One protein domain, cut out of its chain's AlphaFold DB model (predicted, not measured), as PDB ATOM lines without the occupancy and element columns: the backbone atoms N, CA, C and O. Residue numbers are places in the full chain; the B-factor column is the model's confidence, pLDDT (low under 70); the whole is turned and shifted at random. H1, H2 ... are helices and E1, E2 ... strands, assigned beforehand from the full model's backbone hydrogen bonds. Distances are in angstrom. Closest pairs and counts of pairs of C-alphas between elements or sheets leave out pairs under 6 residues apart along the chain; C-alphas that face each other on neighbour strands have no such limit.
ATOM      1  N   LEU A   2       0.598  39.822   4.466       44.28
ATOM      2  CA  LEU A   2       0.029  41.186   4.536       44.28
ATOM      3  C   LEU A   2      -0.600  41.508   5.908       44.28
ATOM      4  O   LEU A   2      -0.297  42.533   6.501       44.28
ATOM      5  N   PHE A   3      -1.370  40.563   6.462       49.38
ATOM      6  CA  PHE A   3      -1.880  40.614   7.840       49.38
ATOM      7  C   PHE A   3      -0.757  40.730   8.883       49.38
ATOM      8  O   PHE A   3      -0.823  41.555   9.781       49.38
ATOM      9  N   PHE A   4       0.329  39.973   8.712       46.16
ATOM     10  CA  PHE A   4       1.523  40.083   9.559       46.16
ATOM     11  C   PHE A   4       2.238  41.440   9.405       46.16
ATOM     12  O   PHE A   4       2.941  41.847  10.313       46.16
ATOM     13  N   PHE A   5       2.075  42.162   8.292       42.91
ATOM     14  CA  PHE A   5       2.642  43.505   8.112       42.91
ATOM     15  C   PHE A   5       1.736  44.612   8.675       42.91
ATOM     16  O   PHE A   5       2.242  45.553   9.285       42.91
ATOM     17  N   LEU A   6       0.411  44.485   8.531       46.97
ATOM     18  CA  LEU A   6      -0.574  45.431   9.080       46.97
ATOM     19  C   LEU A   6      -0.588  45.424  10.612       46.97
ATOM     20  O   LEU A   6      -0.630  46.471  11.239       46.97
ATOM     21  N   PHE A   7      -0.471  44.247  11.229       49.59
ATOM     22  CA  PHE A   7      -0.474  44.126  12.688       49.59
ATOM     23  C   PHE A   7       0.819  44.607  13.366       49.59
ATOM     24  O   PHE A   7       0.802  44.924  14.554       49.59
ATOM     25  N   PHE A   8       1.933  44.670  12.631       46.09
ATOM     26  CA  PHE A   8       3.249  45.034  13.170       46.09
ATOM     27  C   PHE A   8       3.733  46.433  12.758       46.09
ATOM     28  O   PHE A   8       4.815  46.840  13.184       46.09
ATOM     29  N   SER A   9       2.975  47.191  11.957       47.75
ATOM     30  CA  SER A   9       3.380  48.534  11.519       47.75
ATOM     31  C   SER A   9       2.320  49.585  11.830       47.75
ATOM     32  O   SER A   9       1.133  49.367  11.635       47.75
ATOM     33  N   GLY A  10       2.757  50.734  12.352       50.38
ATOM     34  CA  GLY A  10       1.880  51.865  12.635       50.38
ATOM     35  C   GLY A  10       1.796  52.854  11.470       50.38
ATOM     36  O   GLY A  10       2.820  53.246  10.903       50.38
ATOM     37  N   GLY A  11       0.579  53.322  11.188       61.62
ATOM     38  CA  GLY A  11       0.274  54.621  10.582       61.62
ATOM     39  C   GLY A  11       0.520  54.740   9.077       61.62
ATOM     40  O   GLY A  11      -0.426  54.782   8.310       61.62
ATOM     41  N   GLN A  12       1.775  54.835   8.630       50.41
ATOM     42  CA  GLN A  12       2.082  55.205   7.232       50.41
ATOM     43  C   GLN A  12       2.281  54.015   6.284       50.41
ATOM     44  O   GLN A  12       1.978  54.113   5.096       50.41
ATOM     45  N   LEU A  13       2.795  52.886   6.785       49.31
ATOM     46  CA  LEU A  13       2.953  51.669   5.979       49.31
ATOM     47  C   LEU A  13       1.604  50.961   5.770       49.31
ATOM     48  O   LEU A  13       1.380  50.358   4.727       49.31
ATOM     49  N   GLU A  14       0.704  51.090   6.745       52.97
ATOM     50  CA  GLU A  14      -0.676  50.609   6.700       52.97
ATOM     51  C   GLU A  14      -1.446  51.251   5.540       52.97
ATOM     52  O   GLU A  14      -1.909  50.532   4.656       52.97
ATOM     53  N   ASP A  15      -1.463  52.583   5.454       52.84
ATOM     54  CA  ASP A  15      -2.126  53.308   4.363       52.84
ATOM     55  C   ASP A  15      -1.533  52.965   2.985       52.84
ATOM     56  O   ASP A  15      -2.269  52.766   2.018       52.84
ATOM     57  N   ALA A  16      -0.205  52.822   2.889       54.97
ATOM     58  CA  ALA A  16       0.473  52.460   1.644       54.97
ATOM     59  C   ALA A  16       0.176  51.016   1.193       54.97
ATOM     60  O   ALA A  16       0.033  50.756  -0.003       54.97
ATOM     61  N   ILE A  17       0.059  50.070   2.131       54.31
ATOM     62  CA  ILE A  17      -0.308  48.675   1.844       54.31
ATOM     63  C   ILE A  17      -1.795  48.571   1.490       54.31
ATOM     64  O   ILE A  17      -2.142  47.896   0.523       54.31
ATOM     65  N   VAL A  18      -2.675  49.259   2.220       53.03
ATOM     66  CA  VAL A  18      -4.122  49.280   1.949       53.03
ATOM     67  C   VAL A  18      -4.413  49.906   0.580       53.03
ATOM     68  O   VAL A  18      -5.229  49.371  -0.171       53.03
ATOM     69  N   GLN A  19      -3.707  50.977   0.202       53.53
ATOM     70  CA  GLN A  19      -3.837  51.590  -1.127       53.53
ATOM     71  C   GLN A  19      -3.160  50.776  -2.242       53.53
ATOM     72  O   GLN A  19      -3.677  50.728  -3.356       53.53
ATOM     73  N   GLY A  20      -2.025  50.123  -1.968       53.47
ATOM     74  CA  GLY A  20      -1.258  49.369  -2.968       53.47
ATOM     75  C   GLY A  20      -1.729  47.930  -3.211       53.47
ATOM     76  O   GLY A  20      -1.322  47.319  -4.197       53.47
ATOM     77  N   VAL A  21      -2.553  47.368  -2.317       55.00
ATOM     78  CA  VAL A  21      -2.874  45.926  -2.269       55.00
ATOM     79  C   VAL A  21      -4.388  45.671  -2.136       55.00
ATOM     80  O   VAL A  21      -4.826  44.635  -1.636       55.00
ATOM     81  N   SER A  22      -5.212  46.591  -2.639       47.09
ATOM     82  CA  SER A  22      -6.688  46.543  -2.600       47.09
ATOM     83  C   SER A  22      -7.328  45.330  -3.298       47.09
ATOM     84  O   SER A  22      -8.528  45.107  -3.177       47.09
ATOM     85  N   SER A  23      -6.543  44.531  -4.024       51.72
ATOM     86  CA  SER A  23      -6.992  43.391  -4.840       51.72
ATOM     87  C   SER A  23      -6.447  42.031  -4.373       51.72
ATOM     88  O   SER A  23      -6.604  41.034  -5.079       51.72
ATOM     89  N   LEU A  24      -5.788  41.958  -3.209       57.47
ATOM     90  CA  LEU A  24      -5.211  40.702  -2.720       57.47
ATOM     91  C   LEU A  24      -6.280  39.779  -2.125       57.47
ATOM     92  O   LEU A  24      -6.839  40.047  -1.067       57.47
ATOM     93  N   GLU A  25      -6.496  38.640  -2.777       64.56
ATOM     94  CA  GLU A  25      -7.352  37.562  -2.280       64.56
ATOM     95  C   GLU A  25      -6.661  36.832  -1.113       64.56
ATOM     96  O   GLU A  25      -5.752  36.019  -1.302       64.56
ATOM     97  N   ILE A  26      -7.071  37.133   0.122       63.56
ATOM     98  CA  ILE A  26      -6.441  36.552   1.321       63.56
ATOM     99  C   ILE A  26      -7.008  35.160   1.638       63.56
ATOM    100  O   ILE A  26      -6.275  34.286   2.106       63.56
ATOM    101  N   TYR A  27      -8.281  34.931   1.314       70.88
ATOM    102  CA  TYR A  27      -9.005  33.698   1.628       70.88
ATOM    103  C   TYR A  27      -8.455  32.442   0.927       70.88
ATOM    104  O   TYR A  27      -8.610  31.350   1.456       70.88
ATOM    105  N   ASN A  28      -7.761  32.580  -0.211       67.00
ATOM    106  CA  ASN A  28      -7.137  31.471  -0.954       67.00
ATOM    107  C   ASN A  28      -5.601  31.567  -1.025       67.00
ATOM    108  O   ASN A  28      -4.962  31.037  -1.938       67.00
ATOM    109  N   SER A  29      -4.983  32.273  -0.074       67.94
ATOM    110  CA  SER A  29      -3.535  32.479  -0.059       67.94
ATOM    111  C   SER A  29      -2.759  31.168   0.129       67.94
ATOM    112  O   SER A  29      -2.963  30.454   1.100       67.94
ATOM    113  N   ARG A  30      -1.773  30.889  -0.734       67.50
ATOM    114  CA  ARG A  30      -0.867  29.724  -0.591       67.50
ATOM    115  C   ARG A  30       0.332  29.970   0.338       67.50
ATOM    116  O   ARG A  30       1.263  29.174   0.366       67.50
ATOM    117  N   LEU A  31       0.359  31.102   1.044       62.81
ATOM    118  CA  LEU A  31       1.522  31.544   1.830       62.81
ATOM    119  C   LEU A  31       1.615  30.903   3.225       62.81
ATOM    120  O   LEU A  31       2.657  30.984   3.868       62.81
ATOM    121  N   THR A  32       0.531  30.313   3.719       69.31
ATOM    122  CA  THR A  32       0.456  29.552   4.977       69.31
ATOM    123  C   THR A  32      -0.568  28.432   4.788       69.31
ATOM    124  O   THR A  32      -1.295  28.465   3.805       69.31
ATOM    125  N   ASN A  33      -0.639  27.453   5.692       70.88
ATOM    126  CA  ASN A  33      -1.679  26.416   5.674       70.88
ATOM    127  C   ASN A  33      -2.950  26.838   6.442       70.88
ATOM    128  O   ASN A  33      -4.009  26.267   6.209       70.88
ATOM    129  N   ASN A  34      -2.866  27.873   7.290       73.62
ATOM    130  CA  ASN A  34      -3.964  28.336   8.163       73.62
ATOM    131  C   ASN A  34      -4.688  29.585   7.619       73.62
ATOM    132  O   ASN A  34      -5.396  30.280   8.338       73.62
ATOM    133  N   PHE A  35      -4.474  29.920   6.346       76.25
ATOM    134  CA  PHE A  35      -4.968  31.156   5.730       76.25
ATOM    135  C   PHE A  35      -6.496  31.269   5.772       76.25
ATOM    136  O   PHE A  35      -7.009  32.347   6.064       76.25
ATOM    137  N   GLY A  36      -7.206  30.166   5.508       77.88
ATOM    138  CA  GLY A  36      -8.665  30.127   5.513       77.88
ATOM    139  C   GLY A  36      -9.227  30.392   6.905       77.88
ATOM    140  O   GLY A  36     -10.116  31.223   7.055       77.88
ATOM    141  N   GLU A  37      -8.655  29.754   7.927       82.62
ATOM    142  CA  GLU A  37      -9.057  29.937   9.326       82.62
ATOM    143  C   GLU A  37      -8.866  31.384   9.771       82.62
ATOM    144  O   GLU A  37      -9.787  32.002  10.294       82.62
ATOM    145  N   TRP A  38      -7.701  31.968   9.494       79.88
ATOM    146  CA  TRP A  38      -7.421  33.349   9.877       79.88
ATOM    147  C   TRP A  38      -8.294  34.352   9.130       79.88
ATOM    148  O   TRP A  38      -8.774  35.311   9.731       79.88
ATOM    149  N   ALA A  39      -8.528  34.136   7.834       79.94
ATOM    150  CA  ALA A  39      -9.389  35.002   7.039       79.94
ATOM    151  C   ALA A  39     -10.841  34.968   7.542       79.94
ATOM    152  O   ALA A  39     -11.439  36.025   7.742       79.94
ATOM    153  N   LEU A  40     -11.389  33.773   7.790       86.06
ATOM    154  CA  LEU A  40     -12.753  33.609   8.299       86.06
ATOM    155  C   LEU A  40     -12.887  34.093   9.739       86.06
ATOM    156  O   LEU A  40     -13.826  34.819  10.036       86.06
ATOM    157  N   GLY A  41     -11.935  33.764  10.613       83.94
ATOM    158  CA  GLY A  41     -11.944  34.224  11.997       83.94
ATOM    159  C   GLY A  41     -11.813  35.742  12.112       83.94
ATOM    160  O   GLY A  41     -12.434  36.341  12.981       83.94
ATOM    161  N   PHE A  42     -11.083  36.398  11.204       80.44
ATOM    162  CA  PHE A  42     -11.062  37.859  11.125       80.44
ATOM    163  C   PHE A  42     -12.419  38.421  10.682       80.44
ATOM    164  O   PHE A  42     -12.959  39.309  11.336       80.44
ATOM    165  N   CYS A  43     -13.005  37.877   9.610       83.12
ATOM    166  CA  CYS A  43     -14.314  38.332   9.124       83.12
ATOM    167  C   CYS A  43     -15.451  38.036  10.123       83.12
ATOM    168  O   CYS A  43     -16.416  38.789  10.186       83.12
ATOM    169  N   GLY A  44     -15.321  36.970  10.916       83.06
ATOM    170  CA  GLY A  44     -16.231  36.594  11.998       83.06
ATOM    171  C   GLY A  44     -15.932  37.269  13.343       83.06
ATOM    172  O   GLY A  44     -16.586  36.952  14.331       83.06
ATOM    173  N   GLY A  45     -14.948  38.177  13.409       80.44
ATOM    174  CA  GLY A  45     -14.646  38.974  14.604       80.44
ATOM    175  C   GLY A  45     -13.907  38.245  15.736       80.44
ATOM    176  O   GLY A  45     -13.791  38.794  16.829       80.44
ATOM    177  N   ILE A  46     -13.388  37.039  15.496       79.94
ATOM    178  CA  ILE A  46     -12.556  36.284  16.452       79.94
ATOM    179  C   ILE A  46     -11.155  36.899  16.547       79.94
ATOM    180  O   ILE A  46     -10.587  37.026  17.637       79.94
ATOM    181  N   TYR A  47     -10.598  37.280  15.396       78.94
ATOM    182  CA  TYR A  47      -9.279  37.898  15.296       78.94
ATOM    183  C   TYR A  47      -9.421  39.385  14.988       78.94
ATOM    184  O   TYR A  47     -10.197  39.785  14.124       78.94
ATOM    185  N   GLY A  48      -8.639  40.216  15.668       68.00
ATOM    186  CA  GLY A  48      -8.696  41.667  15.513       68.00
ATOM    187  C   GLY A  48      -7.461  42.339  16.089       68.00
ATOM    188  O   GLY A  48      -6.608  41.663  16.659       68.00
ATOM    189  N   LYS A  49      -7.369  43.669  15.948       64.25
ATOM    190  CA  LYS A  49      -6.222  44.489  16.391       64.25
ATOM    191  C   LYS A  49      -5.745  44.143  17.808       64.25
ATOM    192  O   LYS A  49      -4.546  44.040  18.044       64.25
ATOM    193  N   ASP A  50      -6.697  43.914  18.707       61.47
ATOM    194  CA  ASP A  50      -6.452  43.679  20.132       61.47
ATOM    195  C   ASP A  50      -6.296  42.184  20.489       61.47
ATOM    196  O   ASP A  50      -5.950  41.848  21.619       61.47
ATOM    197  N   ASN A  51      -6.520  41.279  19.527       64.62
ATOM    198  CA  ASN A  51      -6.366  39.830  19.670       64.62
ATOM    199  C   ASN A  51      -5.828  39.210  18.359       64.62
ATOM    200  O   ASN A  51      -6.600  38.632  17.583       64.62
ATOM    201  N   PRO A  52      -4.516  39.335  18.072       60.44
ATOM    202  CA  PRO A  52      -3.912  38.947  16.791       60.44
ATOM    203  C   PRO A  52      -3.780  37.424  16.560       60.44
ATOM    204  O   PRO A  52      -2.916  36.991  15.803       60.44
ATOM    205  N   GLY A  53      -4.623  36.593  17.183       59.94
ATOM    206  CA  GLY A  53      -4.618  35.141  16.973       59.94
ATOM    207  C   GLY A  53      -3.403  34.441  17.588       59.94
ATOM    208  O   GLY A  53      -2.715  33.671  16.919       59.94
ATOM    209  N   ILE A  54      -3.111  34.710  18.866       55.97
ATOM    210  CA  ILE A  54      -2.067  33.973  19.592       55.97
ATOM    211  C   ILE A  54      -2.541  32.529  19.803       55.97
ATOM    212  O   ILE A  54      -3.606  32.297  20.372       55.97
ATOM    213  N   LEU A  55      -1.723  31.576  19.340       52.31
ATOM    214  CA  LEU A  55      -1.888  30.128  19.479       52.31
ATOM    215  C   LEU A  55      -2.036  29.709  20.953       52.31
ATOM    216  O   LEU A  55      -1.066  29.320  21.599       52.31
ATOM    217  N   HIS A  56      -3.256  29.721  21.471       48.34
ATOM    218  CA  HIS A  56      -3.651  28.821  22.544       48.34
ATOM    219  C   HIS A  56      -4.821  27.982  22.041       48.34
ATOM    220  O   HIS A  56      -5.864  28.523  21.690       48.34
ATOM    221  N   CYS A  57      -4.568  26.669  21.952       51.03
ATOM    222  CA  CYS A  57      -5.476  25.578  21.599       51.03
ATOM    223  C   CYS A  57      -6.951  25.879  21.892       51.03
ATOM    224  O   CYS A  57      -7.429  25.646  23.001       51.03
ATOM    225  N   PHE A  58      -7.673  26.319  20.871       55.50
ATOM    226  CA  PHE A  58      -9.067  25.947  20.719       55.50
ATOM    227  C   PHE A  58      -9.082  24.910  19.608       55.50
ATOM    228  O   PHE A  58      -8.597  25.194  18.515       55.50
ATOM    229  N   ASP A  59      -9.581  23.709  19.897       60.00
ATOM    230  CA  ASP A  59      -9.636  22.633  18.901       60.00
ATOM    231  C   ASP A  59     -10.572  22.994  17.724       60.00
ATOM    232  O   ASP A  59     -10.436  22.411  16.654       60.00
ATOM    233  N   HIS A  60     -11.430  24.021  17.882       68.19
ATOM    234  CA  HIS A  60     -12.346  24.549  16.859       68.19
ATOM    235  C   HIS A  60     -12.555  26.078  16.997       68.19
ATOM    236  O   HIS A  60     -13.544  26.527  17.578       68.19
ATOM    237  N   PRO A  61     -11.641  26.932  16.499       75.44
ATOM    238  CA  PRO A  61     -11.712  28.381  16.721       75.44
ATOM    239  C   PRO A  61     -12.931  29.041  16.057       75.44
ATOM    240  O   PRO A  61     -13.445  30.032  16.572       75.44
ATOM    241  N   LEU A  62     -13.420  28.488  14.944       84.75
ATOM    242  CA  LEU A  62     -14.517  29.059  14.154       84.75
ATOM    243  C   LEU A  62     -15.920  28.672  14.660       84.75
ATOM    244  O   LEU A  62     -16.905  29.249  14.200       84.75
ATOM    245  N   GLU A  63     -16.031  27.766  15.637       86.44
ATOM    246  CA  GLU A  63     -17.315  27.210  16.105       86.44
ATOM    247  C   GLU A  63     -18.272  28.286  16.658       86.44
ATOM    248  O   GLU A  63     -19.499  28.171  16.575       86.44
ATOM    249  N   SER A  64     -17.690  29.366  17.191       85.94
ATOM    250  CA  SER A  64     -18.397  30.504  17.783       85.94
ATOM    251  C   SER A  64     -18.929  31.530  16.770       85.94
ATOM    252  O   SER A  64     -19.686  32.425  17.157       85.94
ATOM    253  N   ILE A  65     -18.571  31.424  15.482       90.44
ATOM    254  CA  ILE A  65     -19.032  32.364  14.452       90.44
ATOM    255  C   ILE A  65     -20.528  32.156  14.199       90.44
ATOM    256  O   ILE A  65     -20.966  31.096  13.757       90.44
ATOM    257  N   THR A  66     -21.312  33.211  14.415       91.44
ATOM    258  CA  THR A  66     -22.760  33.236  14.137       91.44
ATOM    259  C   THR A  66     -23.126  34.098  12.931       91.44
ATOM    260  O   THR A  66     -24.171  33.882  12.315       91.44
ATOM    261  N   SER A  67     -22.264  35.051  12.572       92.88
ATOM    262  CA  SER A  67     -22.441  36.000  11.475       92.88
ATOM    263  C   SER A  67     -21.128  36.151  10.722       92.88
ATOM    264  O   SER A  67     -20.081  36.341  11.341       92.88
ATOM    265  N   LEU A  68     -21.184  36.054   9.395       92.69
ATOM    266  CA  LEU A  68     -20.005  36.126   8.546       92.69
ATOM    267  C   LEU A  68     -20.268  37.010   7.322       92.69
ATOM    268  O   LEU A  68     -21.001  36.633   6.406       92.69
ATOM    269  N   ASP A  69     -19.637  38.183   7.299       88.81
ATOM    270  CA  ASP A  69     -19.673  39.086   6.150       88.81
ATOM    271  C   ASP A  69     -18.411  38.929   5.298       88.81
ATOM    272  O   ASP A  69     -17.317  39.369   5.663       88.81
ATOM    273  N   LEU A  70     -18.578  38.285   4.146       87.69
ATOM    274  CA  LEU A  70     -17.528  38.090   3.157       87.69
ATOM    275  C   LEU A  70     -17.689  39.013   1.953       87.69
ATOM    276  O   LEU A  70     -17.027  38.788   0.941       87.69
ATOM    277  N   SER A  71     -18.554  40.025   2.014       85.19
ATOM    278  CA  SER A  71     -18.791  40.882   0.858       85.19
ATOM    279  C   SER A  71     -17.579  41.730   0.476       85.19
ATOM    280  O   SER A  71     -16.819  42.179   1.332       85.19
ATOM    281  N   ASP A  72     -17.397  41.936  -0.833       79.00
ATOM    282  CA  ASP A  72     -16.340  42.793  -1.399       79.00
ATOM    283  C   ASP A  72     -14.913  42.382  -0.977       79.00
ATOM    284  O   ASP A  72     -14.064  43.197  -0.610       79.00
ATOM    285  N   ARG A  73     -14.648  41.069  -0.977       78.75
ATOM    286  CA  ARG A  73     -13.354  40.486  -0.571       78.75
ATOM    287  C   ARG A  73     -12.572  39.861  -1.725       78.75
ATOM    288  O   ARG A  73     -11.539  39.235  -1.490       78.75
ATOM    289  N   CYS A  74     -13.045  40.031  -2.963       72.88
ATOM    290  CA  CYS A  74     -12.447  39.446  -4.170       72.88
ATOM    291  C   CYS A  74     -12.298  37.909  -4.082       72.88
ATOM    292  O   CYS A  74     -11.364  37.331  -4.638       72.88
ATOM    293  N   ILE A  75     -13.207  37.231  -3.370       78.19
ATOM    294  CA  ILE A  75     -13.149  35.775  -3.189       78.19
ATOM    295  C   ILE A  75     -13.556  35.092  -4.493       78.19
ATOM    296  O   ILE A  75     -14.670  35.279  -4.982       78.19
ATOM    297  N   ARG A  76     -12.660  34.269  -5.041       76.75
ATOM    298  CA  ARG A  76     -12.905  33.495  -6.265       76.75
ATOM    299  C   ARG A  76     -13.347  32.075  -5.982       76.75
ATOM    300  O   ARG A  76     -14.059  31.488  -6.783       76.75
ATOM    301  N   ASN A  77     -12.928  31.501  -4.865       77.88
ATOM    302  CA  ASN A  77     -13.338  30.162  -4.470       77.88
ATOM    303  C   ASN A  77     -13.637  30.146  -2.976       77.88
ATOM    304  O   ASN A  77     -12.758  30.475  -2.189       77.88
ATOM    305  N   LEU A  78     -14.855  29.769  -2.595       80.12
ATOM    306  CA  LEU A  78     -15.226  29.610  -1.190       80.12
ATOM    307  C   LEU A  78     -15.099  28.153  -0.715       80.12
ATOM    308  O   LEU A  78     -15.178  27.877   0.475       80.12
ATOM    309  N   LEU A  79     -14.879  27.212  -1.635       75.44
ATOM    310  CA  LEU A  79     -14.720  25.802  -1.314       75.44
ATOM    311  C   LEU A  79     -13.295  25.508  -0.855       75.44
ATOM    312  O   LEU A  79     -12.375  25.304  -1.648       75.44
ATOM    313  N   ASN A  80     -13.136  25.460   0.459       74.12
ATOM    314  CA  ASN A  80     -11.954  24.964   1.145       74.12
ATOM    315  C   ASN A  80     -12.406  24.192   2.394       74.12
ATOM    316  O   ASN A  80     -13.501  24.426   2.899       74.12
ATOM    317  N   LYS A  81     -11.556  23.309   2.935       74.88
ATOM    318  CA  LYS A  81     -11.829  22.533   4.159       74.88
ATOM    319  C   LYS A  81     -12.320  23.408   5.320       74.88
ATOM    320  O   LYS A  81     -13.133  22.956   6.115       74.88
ATOM    321  N   THR A  82     -11.840  24.648   5.392       81.62
ATOM    322  CA  THR A  82     -12.141  25.585   6.480       81.62
ATOM    323  C   THR A  82     -13.538  26.212   6.396       81.62
ATOM    324  O   THR A  82     -14.128  26.500   7.429       81.62
ATOM    325  N   PHE A  83     -14.097  26.431   5.197       88.31
ATOM    326  CA  PHE A  83     -15.481  26.909   5.063       88.31
ATOM    327  C   PHE A  83     -16.407  25.702   4.956       88.31
ATOM    328  O   PHE A  83     -16.706  25.217   3.867       88.31
ATOM    329  N   SER A  84     -16.813  25.177   6.109       89.00
ATOM    330  CA  SER A  84     -17.700  24.022   6.176       89.00
ATOM    331  C   SER A  84     -18.668  24.115   7.359       89.00
ATOM    332  O   SER A  84     -18.354  24.768   8.358       89.00
ATOM    333  N   PRO A  85     -19.816  23.417   7.292       88.75
ATOM    334  CA  PRO A  85     -20.751  23.327   8.414       88.75
ATOM    335  C   PRO A  85     -20.160  22.672   9.666       88.75
ATOM    336  O   PRO A  85     -20.690  22.858  10.755       88.75
ATOM    337  N   VAL A  86     -19.079  21.897   9.516       88.88
ATOM    338  CA  VAL A  86     -18.380  21.246  10.634       88.88
ATOM    339  C   VAL A  86     -17.567  22.263  11.430       88.88
ATOM    340  O   VAL A  86     -17.584  22.226  12.653       88.88
ATOM    341  N   GLU A  87     -16.888  23.185  10.746       88.44
ATOM    342  CA  GLU A  87     -16.052  24.205  11.392       88.44
ATOM    343  C   GLU A  87     -16.876  25.378  11.946       88.44
ATOM    344  O   GLU A  87     -16.468  26.023  12.907       88.44
ATOM    345  N   MET A  88     -18.040  25.668  11.351       91.31
ATOM    346  CA  MET A  88     -18.926  26.773  11.749       91.31
ATOM    347  C   MET A  88     -20.389  26.305  11.888       91.31
ATOM    348  O   MET A  88     -21.260  26.767  11.142       91.31
ATOM    349  N   PRO A  89     -20.702  25.398  12.833       91.31
ATOM    350  CA  PRO A  89     -22.052  24.853  12.995       91.31
ATOM    351  C   PRO A  89     -23.082  25.913  13.420       91.31
ATOM    352  O   PRO A  89     -24.266  25.769  13.128       91.31
ATOM    353  N   SER A  90     -22.634  26.990  14.074       92.31
ATOM    354  CA  SER A  90     -23.483  28.063  14.614       92.31
ATOM    355  C   SER A  90     -23.804  29.179  13.610       92.31
ATOM    356  O   SER A  90     -24.474  30.152  13.971       92.31
ATOM    357  N   LEU A  91     -23.321  29.086  12.365       94.56
ATOM    358  CA  LEU A  91     -23.458  30.156  11.379       94.56
ATOM    359  C   LEU A  91     -24.928  30.373  10.996       94.56
ATOM    360  O   LEU A  91     -25.580  29.487  10.449       94.56
ATOM    361  N   SER A  92     -25.429  31.580  11.259       94.56
ATOM    362  CA  SER A  92     -26.833  31.963  11.058       94.56
ATOM    363  C   SER A  92     -27.046  33.062  10.020       94.56
ATOM    364  O   SER A  92     -28.130  33.136   9.436       94.56
ATOM    365  N   TYR A  93     -26.013  33.870   9.761       95.62
ATOM    366  CA  TYR A  93     -25.991  34.931   8.757       95.62
ATOM    367  C   TYR A  93     -24.744  34.820   7.876       95.62
ATOM    368  O   TYR A  93     -23.631  34.700   8.393       95.62
ATOM    369  N   LEU A  94     -24.926  34.916   6.557       94.25
ATOM    370  CA  LEU A  94     -23.845  34.897   5.574       94.25
ATOM    371  C   LEU A  94     -24.065  35.960   4.489       94.25
ATOM    372  O   LEU A  94     -25.118  35.986   3.856       94.25
ATOM    373  N   ASN A  95     -23.050  36.776   4.206       90.94
ATOM    374  CA  ASN A  95     -23.061  37.718   3.083       90.94
ATOM    375  C   ASN A  95     -21.924  37.411   2.099       90.94
ATOM    376  O   ASN A  95     -20.753  37.437   2.468       90.94
ATOM    377  N   LEU A  96     -22.277  37.123   0.844       88.44
ATOM    378  CA  LEU A  96     -21.360  36.736  -0.237       88.44
ATOM    379  C   LEU A  96     -21.309  37.747  -1.392       88.44
ATOM    380  O   LEU A  96     -20.636  37.496  -2.394       88.44
ATOM    381  N   ARG A  97     -22.012  38.877  -1.292       82.75
ATOM    382  CA  ARG A  97     -22.150  39.847  -2.394       82.75
ATOM    383  C   ARG A  97     -20.808  40.438  -2.833       82.75
ATOM    384  O   ARG A  97     -19.876  40.526  -2.040       82.75
ATOM    385  N   ARG A  98     -20.718  40.923  -4.075       76.06
ATOM    386  CA  ARG A  98     -19.524  41.590  -4.626       76.06
ATOM    387  C   ARG A  98     -18.265  40.717  -4.617       76.06
ATOM    388  O   ARG A  98     -17.155  41.218  -4.472       76.06
ATOM    389  N   ASN A  99     -18.428  39.404  -4.777       77.44
ATOM    390  CA  ASN A  99     -17.313  38.474  -4.945       77.44
ATOM    391  C   ASN A  99     -17.370  37.791  -6.317       77.44
ATOM    392  O   ASN A  99     -18.433  37.312  -6.717       77.44
ATOM    393  N   PRO A 100     -16.238  37.678  -7.034       71.56
ATOM    394  CA  PRO A 100     -16.151  36.983  -8.314       71.56
ATOM    395  C   PRO A 100     -16.065  35.456  -8.123       71.56
ATOM    396  O   PRO A 100     -15.084  34.835  -8.537       71.56
ATOM    397  N   LEU A 101     -17.072  34.852  -7.484       75.62
ATOM    398  CA  LEU A 101     -17.107  33.413  -7.195       75.62
ATOM    399  C   LEU A 101     -17.058  32.579  -8.488       75.62
ATOM    400  O   LEU A 101     -17.790  32.837  -9.445       75.62
ATOM    401  N   ASN A 102     -16.193  31.567  -8.504       65.81
ATOM    402  CA  ASN A 102     -15.990  30.649  -9.616       65.81
ATOM    403  C   ASN A 102     -17.137  29.636  -9.685       65.81
ATOM    404  O   ASN A 102     -17.452  28.972  -8.698       65.81
ATOM    405  N   GLN A 103     -17.746  29.505 -10.862       56.62
ATOM    406  CA  GLN A 103     -18.986  28.760 -11.019       56.62
ATOM    407  C   GLN A 103     -18.829  27.259 -11.291       56.62
ATOM    408  O   GLN A 103     -19.822  26.541 -11.215       56.62
ATOM    409  N   ASN A 104     -17.614  26.739 -11.509       56.59
ATOM    410  CA  ASN A 104     -17.389  25.277 -11.575       56.59
ATOM    411  C   ASN A 104     -17.800  24.538 -10.287       56.59
ATOM    412  O   ASN A 104     -17.756  23.317 -10.217       56.59
ATOM    413  N   PHE A 105     -18.178  25.307  -9.275       66.31
ATOM    414  CA  PHE A 105     -18.449  24.898  -7.924       66.31
ATOM    415  C   PHE A 105     -19.791  25.442  -7.423       66.31
ATOM    416  O   PHE A 105     -20.008  25.402  -6.223       66.31
ATOM    417  N   VAL A 106     -20.682  25.985  -8.273       69.62
ATOM    418  CA  VAL A 106     -21.985  26.521  -7.811       69.62
ATOM    419  C   VAL A 106     -22.788  25.456  -7.080       69.62
ATOM    420  O   VAL A 106     -23.220  25.694  -5.957       69.62
ATOM    421  N   ASP A 107     -22.953  24.281  -7.689       75.06
ATOM    422  CA  ASP A 107     -23.714  23.187  -7.082       75.06
ATOM    423  C   ASP A 107     -23.049  22.706  -5.792       75.06
ATOM    424  O   ASP A 107     -23.713  22.453  -4.789       75.06
ATOM    425  N   GLU A 108     -21.718  22.638  -5.782       81.25
ATOM    426  CA  GLU A 108     -20.936  22.287  -4.599       81.25
ATOM    427  C   GLU A 108     -21.054  23.349  -3.492       81.25
ATOM    428  O   GLU A 108     -21.244  23.005  -2.329       81.25
ATOM    429  N   LEU A 109     -21.021  24.635  -3.839       85.38
ATOM    430  CA  LEU A 109     -21.193  25.761  -2.926       85.38
ATOM    431  C   LEU A 109     -22.610  25.796  -2.364       85.38
ATOM    432  O   LEU A 109     -22.771  25.940  -1.156       85.38
ATOM    433  N   LEU A 110     -23.630  25.601  -3.199       86.62
ATOM    434  CA  LEU A 110     -25.013  25.440  -2.756       86.62
ATOM    435  C   LEU A 110     -25.145  24.248  -1.807       86.62
ATOM    436  O   LEU A 110     -25.819  24.365  -0.790       86.62
ATOM    437  N   ASN A 111     -24.482  23.122  -2.085       86.75
ATOM    438  CA  ASN A 111     -24.483  21.957  -1.198       86.75
ATOM    439  C   ASN A 111     -23.784  22.232   0.139       86.75
ATOM    440  O   ASN A 111     -24.277  21.804   1.182       86.75
ATOM    441  N   VAL A 112     -22.681  22.983   0.136       88.88
ATOM    442  CA  VAL A 112     -22.015  23.431   1.366       88.88
ATOM    443  C   VAL A 112     -22.919  24.381   2.154       88.88
ATOM    444  O   VAL A 112     -23.101  24.178   3.352       88.88
ATOM    445  N   ILE A 113     -23.550  25.355   1.489       91.25
ATOM    446  CA  ILE A 113     -24.491  26.304   2.103       91.25
ATOM    447  C   ILE A 113     -25.702  25.565   2.703       91.25
ATOM    448  O   ILE A 113     -26.069  25.830   3.845       91.25
ATOM    449  N   LYS A 114     -26.270  24.581   1.987       90.00
ATOM    450  CA  LYS A 114     -27.348  23.694   2.476       90.00
ATOM    451  C   LYS A 114     -26.975  22.954   3.760       90.00
ATOM    452  O   LYS A 114     -27.858  22.621   4.546       90.00
ATOM    453  N   GLY A 115     -25.692  22.656   3.956       89.69
ATOM    454  CA  GLY A 115     -25.213  21.937   5.131       89.69
ATOM    455  C   GLY A 115     -25.228  22.762   6.422       89.69
ATOM    456  O   GLY A 115     -25.202  22.171   7.500       89.69
ATOM    457  N   PHE A 116     -25.293  24.097   6.349       92.31
ATOM    458  CA  PHE A 116     -25.395  24.954   7.533       92.31
ATOM    459  C   PHE A 116     -26.827  24.954   8.077       92.31
ATOM    460  O   PHE A 116     -27.673  25.745   7.666       92.31
ATOM    461  N   SER A 117     -27.098  24.076   9.041       89.75
ATOM    462  CA  SER A 117     -28.430  23.895   9.637       89.75
ATOM    463  C   SER A 117     -28.974  25.138  10.351       89.75
ATOM    464  O   SER A 117     -30.191  25.305  10.437       89.75
ATOM    465  N   CYS A 118     -28.096  26.009  10.855       92.25
ATOM    466  CA  CYS A 118     -28.464  27.254  11.529       92.25
ATOM    467  C   CYS A 118     -28.611  28.455  10.582       92.25
ATOM    468  O   CYS A 118     -29.068  29.511  11.030       92.25
ATOM    469  N   LEU A 119     -28.250  28.321   9.298       94.75
ATOM    470  CA  LEU A 119     -28.262  29.436   8.358       94.75
ATOM    471  C   LEU A 119     -29.700  29.871   8.072       94.75
ATOM    472  O   LEU A 119     -30.479  29.149   7.449       94.75
ATOM    473  N   SER A 120     -30.022  31.081   8.522       94.00
ATOM    474  CA  SER A 120     -31.361  31.662   8.429       94.00
ATOM    475  C   SER A 120     -31.390  32.924   7.565       94.00
ATOM    476  O   SER A 120     -32.420  33.220   6.965       94.00
ATOM    477  N   ALA A 121     -30.266  33.633   7.435       93.81
ATOM    478  CA  ALA A 121     -30.152  34.849   6.643       93.81
ATOM    479  C   ALA A 121     -28.993  34.766   5.636       93.81
ATOM    480  O   ALA A 121     -27.858  34.467   6.009       93.81
ATOM    481  N   LEU A 122     -29.277  35.058   4.366       92.81
ATOM    482  CA  LEU A 122     -28.298  35.012   3.276       92.81
ATOM    483  C   LEU A 122     -28.339  36.292   2.434       92.81
ATOM    484  O   LEU A 122     -29.416  36.757   2.055       92.81
ATOM    485  N   GLU A 123     -27.170  36.835   2.090       89.25
ATOM    486  CA  GLU A 123     -27.034  37.963   1.168       89.25
ATOM    487  C   GLU A 123     -26.171  37.622  -0.053       89.25
ATOM    488  O   GLU A 123     -25.004  37.248   0.075       89.25
ATOM    489  N   VAL A 124     -26.743  37.754  -1.254       86.44
ATOM    490  CA  VAL A 124     -26.189  37.278  -2.536       86.44
ATOM    491  C   VAL A 124     -26.622  38.165  -3.708       86.44
ATOM    492  O   VAL A 124     -27.609  38.895  -3.628       86.44
ATOM    493  N   GLU A 125     -25.879  38.117  -4.812       79.00
ATOM    494  CA  GLU A 125     -26.260  38.807  -6.050       79.00
ATOM    495  C   GLU A 125     -27.325  38.007  -6.810       79.00
ATOM    496  O   GLU A 125     -27.213  36.788  -6.935       79.00
ATOM    497  N   ILE A 126     -28.355  38.698  -7.310       77.06
ATOM    498  CA  ILE A 126     -29.442  38.113  -8.104       77.06
ATOM    499  C   ILE A 126     -29.639  39.006  -9.344       77.06
ATOM    500  O   ILE A 126     -29.952  40.185  -9.178       77.06
ATOM    501  N   PRO A 127     -29.434  38.494 -10.570       73.81
ATOM    502  CA  PRO A 127     -28.996  37.134 -10.873       73.81
ATOM    503  C   PRO A 127     -27.509  36.968 -10.537       73.81
ATOM    504  O   PRO A 127     -26.742  37.918 -10.664       73.81
ATOM    505  N   GLY A 128     -27.087  35.780 -10.117       77.88
ATOM    506  CA  GLY A 128     -25.699  35.555  -9.726       77.88
ATOM    507  C   GLY A 128     -25.338  34.078  -9.615       77.88
ATOM    508  O   GLY A 128     -26.135  33.217  -9.988       77.88
ATOM    509  N   PRO A 129     -24.142  33.764  -9.087       74.69
ATOM    510  CA  PRO A 129     -23.638  32.395  -9.028       74.69
ATOM    511  C   PRO A 129     -24.574  31.414  -8.322       74.69
ATOM    512  O   PRO A 129     -24.569  30.250  -8.669       74.69
ATOM    513  N   LEU A 130     -25.370  31.852  -7.346       80.00
ATOM    514  CA  LEU A 130     -26.233  30.962  -6.560       80.00
ATOM    515  C   LEU A 130     -27.641  30.775  -7.140       80.00
ATOM    516  O   LEU A 130     -28.396  29.962  -6.615       80.00
ATOM    517  N   GLY A 131     -28.003  31.507  -8.197       76.62
ATOM    518  CA  GLY A 131     -29.301  31.368  -8.857       76.62
ATOM    519  C   GLY A 131     -29.694  32.583  -9.695       76.62
ATOM    520  O   GLY A 131     -29.168  33.691  -9.535       76.62
ATOM    521  N   ARG A 132     -30.662  32.382 -10.593       73.69
ATOM    522  CA  ARG A 132     -31.186  33.417 -11.500       73.69
ATOM    523  C   ARG A 132     -32.252  34.285 -10.846       73.69
ATOM    524  O   ARG A 132     -32.472  35.411 -11.276       73.69
ATOM    525  N   SER A 133     -32.922  33.761  -9.821       76.88
ATOM    526  CA  SER A 133     -33.973  34.466  -9.090       76.88
ATOM    527  C   SER A 133     -33.959  34.142  -7.603       76.88
ATOM    528  O   SER A 133     -33.458  33.103  -7.179       76.88
ATOM    529  N   ALA A 134     -34.584  35.009  -6.808       80.44
ATOM    530  CA  ALA A 134     -34.749  34.772  -5.377       80.44
ATOM    531  C   ALA A 134     -35.527  33.482  -5.072       80.44
ATOM    532  O   ALA A 134     -35.209  32.787  -4.115       80.44
ATOM    533  N   ILE A 135     -36.519  33.143  -5.902       81.00
ATOM    534  CA  ILE A 135     -37.346  31.944  -5.718       81.00
ATOM    535  C   ILE A 135     -36.507  30.678  -5.895       81.00
ATOM    536  O   ILE A 135     -36.557  29.806  -5.041       81.00
ATOM    537  N   GLU A 136     -35.686  30.611  -6.942       82.31
ATOM    538  CA  GLU A 136     -34.797  29.468  -7.206       82.31
ATOM    539  C   GLU A 136     -33.818  29.213  -6.045       82.31
ATOM    540  O   GLU A 136     -33.580  28.069  -5.648       82.31
ATOM    541  N   ILE A 137     -33.298  30.293  -5.452       85.38
ATOM    542  CA  ILE A 137     -32.411  30.221  -4.287       85.38
ATOM    543  C   ILE A 137     -33.177  29.711  -3.060       85.38
ATOM    544  O   ILE A 137     -32.685  28.821  -2.375       85.38
ATOM    545  N   LEU A 138     -34.381  30.229  -2.792       88.00
ATOM    546  CA  LEU A 138     -35.210  29.804  -1.655       88.00
ATOM    547  C   LEU A 138     -35.723  28.362  -1.795       88.00
ATOM    548  O   LEU A 138     -35.783  27.637  -0.807       88.00
ATOM    549  N   GLU A 139     -36.050  27.918  -3.011       88.06
ATOM    550  CA  GLU A 139     -36.400  26.521  -3.302       88.06
ATOM    551  C   GLU A 139     -35.206  25.589  -3.056       88.06
ATOM    552  O   GLU A 139     -35.367  24.480  -2.541       88.06
ATOM    553  N   SER A 140     -33.996  26.058  -3.370       87.94
ATOM    554  CA  SER A 140     -32.753  25.335  -3.094       87.94
ATOM    555  C   SER A 140     -32.346  25.385  -1.616       87.94
ATOM    556  O   SER A 140     -31.685  24.463  -1.141       87.94
ATOM    557  N   LEU A 141     -32.721  26.432  -0.881       89.81
ATOM    558  CA  LEU A 141     -32.333  26.693   0.508       89.81
ATOM    559  C   LEU A 141     -33.572  26.968   1.383       89.81
ATOM    560  O   LEU A 141     -33.766  28.093   1.850       89.81
ATOM    561  N   PRO A 142     -34.409  25.948   1.656       84.44
ATOM    562  CA  PRO A 142     -35.696  26.130   2.332       84.44
ATOM    563  C   PRO A 142     -35.580  26.520   3.814       84.44
ATOM    564  O   PRO A 142     -36.578  26.894   4.424       84.44
ATOM    565  N   SER A 143     -34.389  26.417   4.416       87.69
ATOM    566  CA  SER A 143     -34.131  26.827   5.803       87.69
ATOM    567  C   SER A 143     -33.996  28.343   5.979       87.69
ATOM    568  O   SER A 143     -34.037  28.827   7.111       87.69
ATOM    569  N   LEU A 144     -33.837  29.101   4.888       91.44
ATOM    570  CA  LEU A 144     -33.679  30.550   4.951       91.44
ATOM    571  C   LEU A 144     -34.986  31.230   5.366       91.44
ATOM    572  O   LEU A 144     -36.032  31.050   4.744       91.44
ATOM    573  N   SER A 145     -34.907  32.077   6.390       91.44
ATOM    574  CA  SER A 145     -35.974  32.996   6.784       91.44
ATOM    575  C   SER A 145     -35.821  34.364   6.117       91.44
ATOM    576  O   SER A 145     -36.826  35.027   5.856       91.44
ATOM    577  N   LEU A 146     -34.586  34.774   5.808       89.81
ATOM    578  CA  LEU A 146     -34.252  36.052   5.188       89.81
ATOM    579  C   LEU A 146     -33.315  35.868   3.985       89.81
ATOM    580  O   LEU A 146     -32.261  35.243   4.089       89.81
ATOM    581  N   LEU A 147     -33.658  36.485   2.853       87.31
ATOM    582  CA  LEU A 147     -32.803  36.571   1.666       87.31
ATOM    583  C   LEU A 147     -32.672  38.035   1.246       87.31
ATOM    584  O   LEU A 147     -33.678  38.702   1.003       87.31
ATOM    585  N   ASN A 148     -31.442  38.552   1.183       83.69
ATOM    586  CA  ASN A 148     -31.152  39.961   0.878       83.69
ATOM    587  C   ASN A 148     -31.968  40.950   1.744       83.69
ATOM    588  O   ASN A 148     -32.402  42.003   1.278       83.69
ATOM    589  N   GLY A 149     -32.208  40.587   3.010       77.75
ATOM    590  CA  GLY A 149     -32.984  41.384   3.967       77.75
ATOM    591  C   GLY A 149     -34.510  41.296   3.823       77.75
ATOM    592  O   GLY A 149     -35.213  41.976   4.568       77.75
ATOM    593  N   LEU A 150     -35.045  40.475   2.908       77.12
ATOM    594  CA  LEU A 150     -36.485  40.223   2.777       77.12
ATOM    595  C   LEU A 150     -36.894  38.879   3.375       77.12
ATOM    596  O   LEU A 150     -36.150  37.906   3.288       77.12
ATOM    597  N   SER A 151     -38.115  38.817   3.911       83.88
ATOM    598  CA  SER A 151     -38.716  37.579   4.416       83.88
ATOM    599  C   SER A 151     -38.931  36.557   3.296       83.88
ATOM    600  O   SER A 151     -39.578  36.857   2.290       83.88
ATOM    601  N   ALA A 152     -38.446  35.330   3.493       84.81
ATOM    602  CA  ALA A 152     -38.602  34.232   2.541       84.81
ATOM    603  C   ALA A 152     -40.079  33.927   2.238       84.81
ATOM    604  O   ALA A 152     -40.443  33.736   1.076       84.81
ATOM    605  N   SER A 153     -40.956  33.961   3.251       82.81
ATOM    606  CA  SER A 153     -42.396  33.735   3.059       82.81
ATOM    607  C   SER A 153     -43.032  34.812   2.179       82.81
ATOM    608  O   SER A 153     -43.793  34.495   1.269       82.81
ATOM    609  N   GLU A 154     -42.660  36.080   2.373       75.81
ATOM    610  CA  GLU A 154     -43.174  37.190   1.566       75.81
ATOM    611  C   GLU A 154     -42.697  37.124   0.113       75.81
ATOM    612  O   GLU A 154     -43.437  37.510  -0.795       75.81
ATOM    613  N   VAL A 155     -41.464  36.667  -0.121       75.88
ATOM    614  CA  VAL A 155     -40.908  36.498  -1.470       75.88
ATOM    615  C   VAL A 155     -41.670  35.406  -2.224       75.88
ATOM    616  O   VAL A 155     -42.093  35.635  -3.362       75.88
ATOM    617  N   VAL A 156     -41.907  34.264  -1.569       77.06
ATOM    618  CA  VAL A 156     -42.628  33.116  -2.140       77.06
ATOM    619  C   VAL A 156     -44.105  33.447  -2.387       77.06
ATOM    620  O   VAL A 156     -44.597  33.244  -3.498       77.06
ATOM    621  N   GLU A 157     -44.811  34.020  -1.406       72.06
ATOM    622  CA  GLU A 157     -46.240  34.357  -1.527       72.06
ATOM    623  C   GLU A 157     -46.509  35.413  -2.605       72.06
ATOM    624  O   GLU A 157     -47.451  35.287  -3.390       72.06
ATOM    625  N   ASN A 158     -45.660  36.442  -2.693       64.62
ATOM    626  CA  ASN A 158     -45.833  37.513  -3.673       64.62
ATOM    627  C   ASN A 158     -45.246  37.177  -5.052       64.62
ATOM    628  O   ASN A 158     -45.298  38.031  -5.941       64.62
ATOM    629  N   LYS A 159     -44.661  35.980  -5.234       60.53
ATOM    630  CA  LYS A 159     -43.862  35.605  -6.417       60.53
ATOM    631  C   LYS A 159     -42.893  36.722  -6.818       60.53
ATOM    632  O   LYS A 159     -42.752  37.052  -7.997       60.53
TER     633      LYS A 159
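What this domain is: This is residues 2 to 159 of the 697 residues of an uncharacterized protein of Kingdonia uniflora (UniProt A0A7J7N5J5). With little regular structure, the chain winds in stacked turns, the short parallel strands E1, E2 and E3 side by side, H1 and H2 at one end, H6 and H7 at the other. Seven named helices and three strands hold 61 of 158 printed residues, mostly helix. The whole is compact, radius of gyration of the C-alphas 16.9 A, spanning 53 by 34 by 27 A.

Where its parts are: Find C-alpha 2 at (0.029, 41.186, 4.536), where H1, residues 2 to 6, begins; then come H2, residues 12 to 20, H3, residues 35 to 43, H4, residues 61 to 64, E1, residues 67 to 69, E2, residues 93 to 95, H5, residues 103 to 114, E3, residues 121 to 123, H6, residues 134 to 140, and H7, residues 152 to 157, which ends at C-alpha 157 at (-46.240, 34.357, -1.527).

How they stand to each other: Look for N 68 and O 93 between E1 and E2, and N 94 and O 121 between E2 and E3, each 3.0 A apart. Every O i to N i+4 pair is within hydrogen-bond range in H1, H2, H3, H6 and H7, 6 of 8 in H5.

The domain as a whole: The printed part has no cut; 50 residues have pLDDT under 70.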